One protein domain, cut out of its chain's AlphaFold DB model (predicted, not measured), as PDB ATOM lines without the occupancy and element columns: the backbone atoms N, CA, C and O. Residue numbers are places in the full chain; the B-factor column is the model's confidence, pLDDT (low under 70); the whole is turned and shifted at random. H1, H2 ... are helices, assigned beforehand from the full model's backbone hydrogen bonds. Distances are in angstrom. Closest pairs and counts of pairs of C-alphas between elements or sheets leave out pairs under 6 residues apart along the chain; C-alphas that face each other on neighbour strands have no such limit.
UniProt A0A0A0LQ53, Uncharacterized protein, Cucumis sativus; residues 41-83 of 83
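What this domain is: This is residues 41 to 83 of the 83 residues of an uncharacterized protein of Cucumis sativus (UniProt A0A0A0LQ53). Two helices make an open V: the long arm H1 runs to the corner, a loop of residues 59 to 68 turns round there, and the shorter arm H2 runs away again. The helices come near each other only around that corner, and residues 41 to 53 of H1 and 75 to 80, of which 75 to 79 belong to H2, stand free. The printed part has 43 residues with two named helices, H1 then H2, and no named strand; its class is all helix. The whole is loose, with a radius of gyration of the C-alphas of 12.2 A, and flat, spanning 33 by 26 by 13 A.

Where its parts are: Find C-alpha 41 at (26.824, -38.109, -13.834); from there H1, residues 41 to 58, runs 26.3 A to C-alpha 58 at (46.446, -52.024, -3.225). Go on through residues 59 to 68 to reach H2, residues 69 to 79, which is 15.9 A long and ends at C-alpha 79 at (51.102, -43.187, -19.768).

How they stand to each other: Look at Val 57 and Ser 71, the closest C-alphas of H1 and H2, 6.7 A apart; the helices are close but not clearly touching. They run opposite ways at a steep tilt of 36 degrees, only just past shallow, and their centres are 18.1 A apart. In H2 every O i to N i+4 pair is within hydrogen-bond range, and in H1 13 of 14 are.

The domain as a whole: The C-alphas of Lys 41 and Asp 68, the two farthest apart, are 34.4 A from each other. The printed part has no cut, and the link from H1 to H2 is short. The mean pLDDT of the printed part is 90.2; look for low confidence, under 70, at residue 83, the chain's last residue.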
ATOM      1  N   LYS A  41      26.388 -36.758 -13.442       94.00
ATOM      2  CA  LYS A  41      26.824 -38.109 -13.834       94.00
ATOM      3  C   LYS A  41      28.347 -38.267 -13.777       94.00
ATOM      4  O   LYS A  41      28.831 -39.294 -13.319       94.00
ATOM      5  N   GLY A  42      29.089 -37.226 -14.164       96.38
ATOM      6  CA  GLY A  42      30.553 -37.225 -14.093       96.38
ATOM      7  C   GLY A  42      31.080 -37.305 -12.658       96.38
ATOM      8  O   GLY A  42      32.044 -38.016 -12.399       96.38
ATOM      9  N   PHE A  43      30.423 -36.645 -11.699       95.12
ATOM     10  CA  PHE A  43      30.791 -36.773 -10.287       95.12
ATOM     11  C   PHE A  43      30.590 -38.206  -9.775       95.12
ATOM     12  O   PHE A  43      31.477 -38.763  -9.132       95.12
ATOM     13  N   ILE A  44      29.453 -38.824 -10.106       96.12
ATOM     14  CA  ILE A  44      29.150 -40.212  -9.729       96.12
ATOM     15  C   ILE A  44      30.197 -41.171 -10.319       96.12
ATOM     16  O   ILE A  44      30.692 -42.063  -9.628       96.12
ATOM     17  N   GLU A  45      30.581 -40.959 -11.578       96.81
ATOM     18  CA  GLU A  45      31.620 -41.745 -12.243       96.81
ATOM     19  C   GLU A  45      32.992 -41.604 -11.565       96.81
ATOM     20  O   GLU A  45      33.678 -42.606 -11.369       96.81
ATOM     21  N   ILE A  46      33.372 -40.394 -11.135       97.00
ATOM     22  CA  ILE A  46      34.614 -40.162 -10.378       97.00
ATOM     23  C   ILE A  46      34.616 -40.960  -9.069       97.00
ATOM     24  O   ILE A  46      35.612 -41.616  -8.769       97.00
ATOM     25  N   VAL A  47      33.514 -40.956  -8.311       95.94
ATOM     26  CA  VAL A  47      33.406 -41.716  -7.050       95.94
ATOM     27  C   VAL A  47      33.558 -43.219  -7.298       95.94
ATOM     28  O   VAL A  47      34.337 -43.887  -6.616       95.94
ATOM     29  N   LEU A  48      32.866 -43.750  -8.311       97.12
ATOM     30  CA  LEU A  48      32.977 -45.158  -8.698       97.12
ATOM     31  C   LEU A  48      34.401 -45.526  -9.125       97.12
ATOM     32  O   LEU A  48      34.917 -46.580  -8.751       97.12
ATOM     33  N   ASN A  49      35.051 -44.664  -9.904       97.31
ATOM     34  CA  ASN A  49      36.408 -44.903 -10.375       97.31
ATOM     35  C   ASN A  49      37.437 -44.786  -9.251       97.31
ATOM     36  O   ASN A  49      38.385 -45.563  -9.243       97.31
ATOM     37  N   LEU A  50      37.230 -43.914  -8.262       96.31
ATOM     38  CA  LEU A  50      38.084 -43.849  -7.077       96.31
ATOM     39  C   LEU A  50      38.066 -45.176  -6.306       96.31
ATOM     40  O   LEU A  50      39.125 -45.712  -5.984       96.31
ATOM     41  N   ALA A  51      36.876 -45.747  -6.086       96.06
ATOM     42  CA  ALA A  51      36.740 -47.057  -5.452       96.06
ATOM     43  C   ALA A  51      37.405 -48.176  -6.274       96.06
ATOM     44  O   ALA A  51      37.977 -49.098  -5.709       96.06
ATOM     45  N   ARG A  52      37.378 -48.114  -7.611       96.19
ATOM     46  CA  ARG A  52      38.070 -49.095  -8.476       96.19
ATOM     47  C   ARG A  52      39.587 -48.929  -8.460       96.19
ATOM     48  O   ARG A  52      40.314 -49.920  -8.483       96.19
ATOM     49  N   ILE A  53      40.066 -47.686  -8.438       94.06
ATOM     50  CA  ILE A  53      41.494 -47.375  -8.398       94.06
ATOM     51  C   ILE A  53      42.105 -47.888  -7.095       94.06
ATOM     52  O   ILE A  53      43.196 -48.442  -7.152       94.06
ATOM     53  N   SER A  54      41.414 -47.791  -5.953       93.69
ATOM     54  CA  SER A  54      41.955 -48.320  -4.694       93.69
ATOM     55  C   SER A  54      42.220 -49.829  -4.761       93.69
ATOM     56  O   SER A  54      43.305 -50.251  -4.377       93.69
ATOM     57  N   HIS A  55      41.311 -50.628  -5.337       93.50
ATOM     58  CA  HIS A  55      41.553 -52.065  -5.572       93.50
ATOM     59  C   HIS A  55      42.813 -52.295  -6.392       93.50
ATOM     60  O   HIS A  55      43.675 -53.067  -6.010       93.50
ATOM     61  N   THR A  56      42.943 -51.566  -7.495       89.31
ATOM     62  CA  THR A  56      44.111 -51.626  -8.376       89.31
ATOM     63  C   THR A  56      45.418 -51.265  -7.670       89.31
ATOM     64  O   THR A  56      46.437 -51.908  -7.902       89.31
ATOM     65  N   VAL A  57      45.407 -50.198  -6.874       91.12
ATOM     66  CA  VAL A  57      46.609 -49.646  -6.244       91.12
ATOM     67  C   VAL A  57      47.081 -50.545  -5.103       91.12
ATOM     68  O   VAL A  57      48.283 -50.632  -4.873       91.12
ATOM     69  N   TYR A  58      46.158 -51.231  -4.423       92.00
ATOM     70  CA  TYR A  58      46.446 -52.024  -3.225       92.00
ATOM     71  C   TYR A  58      46.322 -53.544  -3.409       92.00
ATOM     72  O   TYR A  58      46.428 -54.276  -2.430       92.00
ATOM     73  N   GLU A  59      46.121 -54.034  -4.637       89.25
ATOM     74  CA  GLU A  59      45.884 -55.458  -4.931       89.25
ATOM     75  C   GLU A  59      46.998 -56.376  -4.407       89.25
ATOM     76  O   GLU A  59      46.728 -57.428  -3.835       89.25
ATOM     77  N   HIS A  60      48.256 -55.968  -4.586       87.38
ATOM     78  CA  HIS A  60      49.418 -56.800  -4.261       87.38
ATOM     79  C   HIS A  60      50.170 -56.301  -3.023       87.38
ATOM     80  O   HIS A  60      50.654 -57.096  -2.218       87.38
ATOM     81  N   ARG A  61      50.296 -54.978  -2.877       87.62
ATOM     82  CA  ARG A  61      50.965 -54.288  -1.766       87.62
ATOM     83  C   ARG A  61      50.600 -52.805  -1.796       87.62
ATOM     84  O   ARG A  61      49.732 -52.404  -2.564       87.62
ATOM     85  N   ASP A  62      51.279 -51.980  -1.005       89.81
ATOM     86  CA  ASP A  62      51.167 -50.527  -1.134       89.81
ATOM     87  C   ASP A  62      51.735 -50.045  -2.475       89.81
ATOM     88  O   ASP A  62      52.931 -49.823  -2.611       89.81
ATOM     89  N   GLY A  63      50.866 -49.881  -3.470       89.38
ATOM     90  CA  GLY A  63      51.218 -49.312  -4.764       89.38
ATOM     91  C   GLY A  63      51.112 -47.791  -4.842       89.38
ATOM     92  O   GLY A  63      51.297 -47.249  -5.930       89.38
ATOM     93  N   HIS A  64      50.753 -47.104  -3.749       88.69
ATOM     94  CA  HIS A  64      50.601 -45.650  -3.739       88.69
ATOM     95  C   HIS A  64      51.872 -44.950  -3.278       88.69
ATOM     96  O   HIS A  64      52.310 -44.002  -3.926       88.69
ATOM     97  N   THR A  65      52.438 -45.393  -2.153       89.19
ATOM     98  CA  THR A  65      53.610 -44.732  -1.560       89.19
ATOM     99  C   THR A  65      54.915 -45.468  -1.832       89.19
ATOM    100  O   THR A  65      55.987 -44.874  -1.708       89.19
ATOM    101  N   VAL A  66      54.842 -46.733  -2.262       85.75
ATOM    102  CA  VAL A  66      56.010 -47.524  -2.654       85.75
ATOM    103  C   VAL A  66      56.099 -47.579  -4.180       85.75
ATOM    104  O   VAL A  66      55.236 -48.119  -4.868       85.75
ATOM    105  N   GLU A  67      57.157 -46.977  -4.723       72.81
ATOM    106  CA  GLU A  67      57.366 -46.809  -6.167       72.81
ATOM    107  C   GLU A  67      58.083 -48.009  -6.823       72.81
ATOM    108  O   GLU A  67      59.106 -47.862  -7.504       72.81
ATOM    109  N   ASP A  68      57.566 -49.219  -6.628       78.38
ATOM    110  CA  ASP A  68      58.171 -50.467  -7.104       78.38
ATOM    111  C   ASP A  68      57.212 -51.342  -7.949       78.38
ATOM    112  O   ASP A  68      56.034 -51.030  -8.141       78.38
ATOM    113  N   HIS A  69      57.767 -52.419  -8.521       82.69
ATOM    114  CA  HIS A  69      57.136 -53.509  -9.294       82.69
ATOM    115  C   HIS A  69      55.859 -53.160 -10.115       82.69
ATOM    116  O   HIS A  69      55.906 -52.303 -10.997       82.69
ATOM    117  N   GLU A  70      54.727 -53.843  -9.870       87.06
ATOM    118  CA  GLU A  70      53.542 -53.882 -10.746       87.06
ATOM    119  C   GLU A  70      52.888 -52.510 -10.938       87.06
ATOM    120  O   GLU A  70      52.491 -52.165 -12.053       87.06
ATOM    121  N   SER A  71      52.792 -51.707  -9.874       85.31
ATOM    122  CA  SER A  71      52.198 -50.367  -9.936       85.31
ATOM    123  C   SER A  71      53.000 -49.448 -10.855       85.31
ATOM    124  O   SER A  71      52.429 -48.780 -11.722       85.31
ATOM    125  N   LYS A  72      54.333 -49.470 -10.736       87.44
ATOM    126  CA  LYS A  72      55.230 -48.705 -11.609       87.44
ATOM    127  C   LYS A  72      55.154 -49.182 -13.056       87.44
ATOM    128  O   LYS A  72      55.026 -48.357 -13.963       87.44
ATOM    129  N   ASP A  73      55.191 -50.493 -13.282       89.75
ATOM    130  CA  ASP A  73      55.119 -51.068 -14.628       89.75
ATOM    131  C   ASP A  73      53.810 -50.711 -15.334       89.75
ATOM    132  O   ASP A  73      53.811 -50.343 -16.513       89.75
ATOM    133  N   ARG A  74      52.696 -50.736 -14.599       89.06
ATOM    134  CA  ARG A  74      51.377 -50.366 -15.105       89.06
ATOM    135  C   ARG A  74      51.278 -48.883 -15.455       89.06
ATOM    136  O   ARG A  74      50.774 -48.559 -16.529       89.06
ATOM    137  N   VAL A  75      51.797 -47.985 -14.613       89.06
ATOM    138  CA  VAL A  75      51.851 -46.539 -14.907       89.06
ATOM    139  C   VAL A  75      52.711 -46.265 -16.142       89.06
ATOM    140  O   VAL A  75      52.282 -45.545 -17.044       89.06
ATOM    141  N   LEU A  76      53.897 -46.875 -16.228       91.69
ATOM    142  CA  LEU A  76      54.774 -46.724 -17.389       91.69
ATOM    143  C   LEU A  76      54.106 -47.229 -18.670       91.69
ATOM    144  O   LEU A  76      54.204 -46.570 -19.701       91.69
ATOM    145  N   SER A  77      53.426 -48.374 -18.607       92.38
ATOM    146  CA  SER A  77      52.697 -48.946 -19.741       92.38
ATOM    147  C   SER A  77      51.557 -48.043 -20.221       92.38
ATOM    148  O   SER A  77      51.410 -47.827 -21.416       92.38
ATOM    149  N   LEU A  78      50.772 -47.477 -19.298       91.62
ATOM    150  CA  LEU A  78      49.578 -46.699 -19.641       91.62
ATOM    151  C   LEU A  78      49.878 -45.279 -20.131       91.62
ATOM    152  O   LEU A  78      49.151 -44.766 -20.977       91.62
ATOM    153  N   PHE A  79      50.899 -44.626 -19.569       92.31
ATOM    154  CA  PHE A  79      51.102 -43.187 -19.768       92.31
ATOM    155  C   PHE A  79      52.380 -42.825 -20.521       92.31
ATOM    156  O   PHE A  79      52.463 -41.723 -21.055       92.31
ATOM    157  N   ILE A  80      53.382 -43.709 -20.541       94.31
ATOM    158  CA  ILE A  80      54.720 -43.380 -21.055       94.31
ATOM    159  C   ILE A  80      55.075 -44.204 -22.291       94.31
ATOM    160  O   ILE A  80      55.606 -43.666 -23.260       94.31
ATOM    161  N   LYS A  81      54.821 -45.512 -22.260       92.19
ATOM    162  CA  LYS A  81      55.129 -46.416 -23.369       92.19
ATOM    163  C   LYS A  81      54.001 -46.344 -24.401       92.19
ATOM    164  O   LYS A  81      52.831 -46.416 -24.044       92.19
ATOM    165  N   SER A  82      54.348 -46.193 -25.679       80.31
ATOM    166  CA  SER A  82      53.371 -46.343 -26.761       80.31
ATOM    167  C   SER A  82      53.033 -47.820 -26.959       80.31
ATOM    168  O   SER A  82      53.911 -48.670 -26.788       80.31
ATOM    169  N   ALA A  83      51.781 -48.094 -27.330       67.69
ATOM    170  CA  ALA A  83      51.327 -49.418 -27.756       67.69
ATOM    171  C   ALA A  83      52.114 -49.941 -28.969       67.69
ATOM    172  O   ALA A  83      52.541 -49.103 -29.801       67.69
TER     173      ALA A  83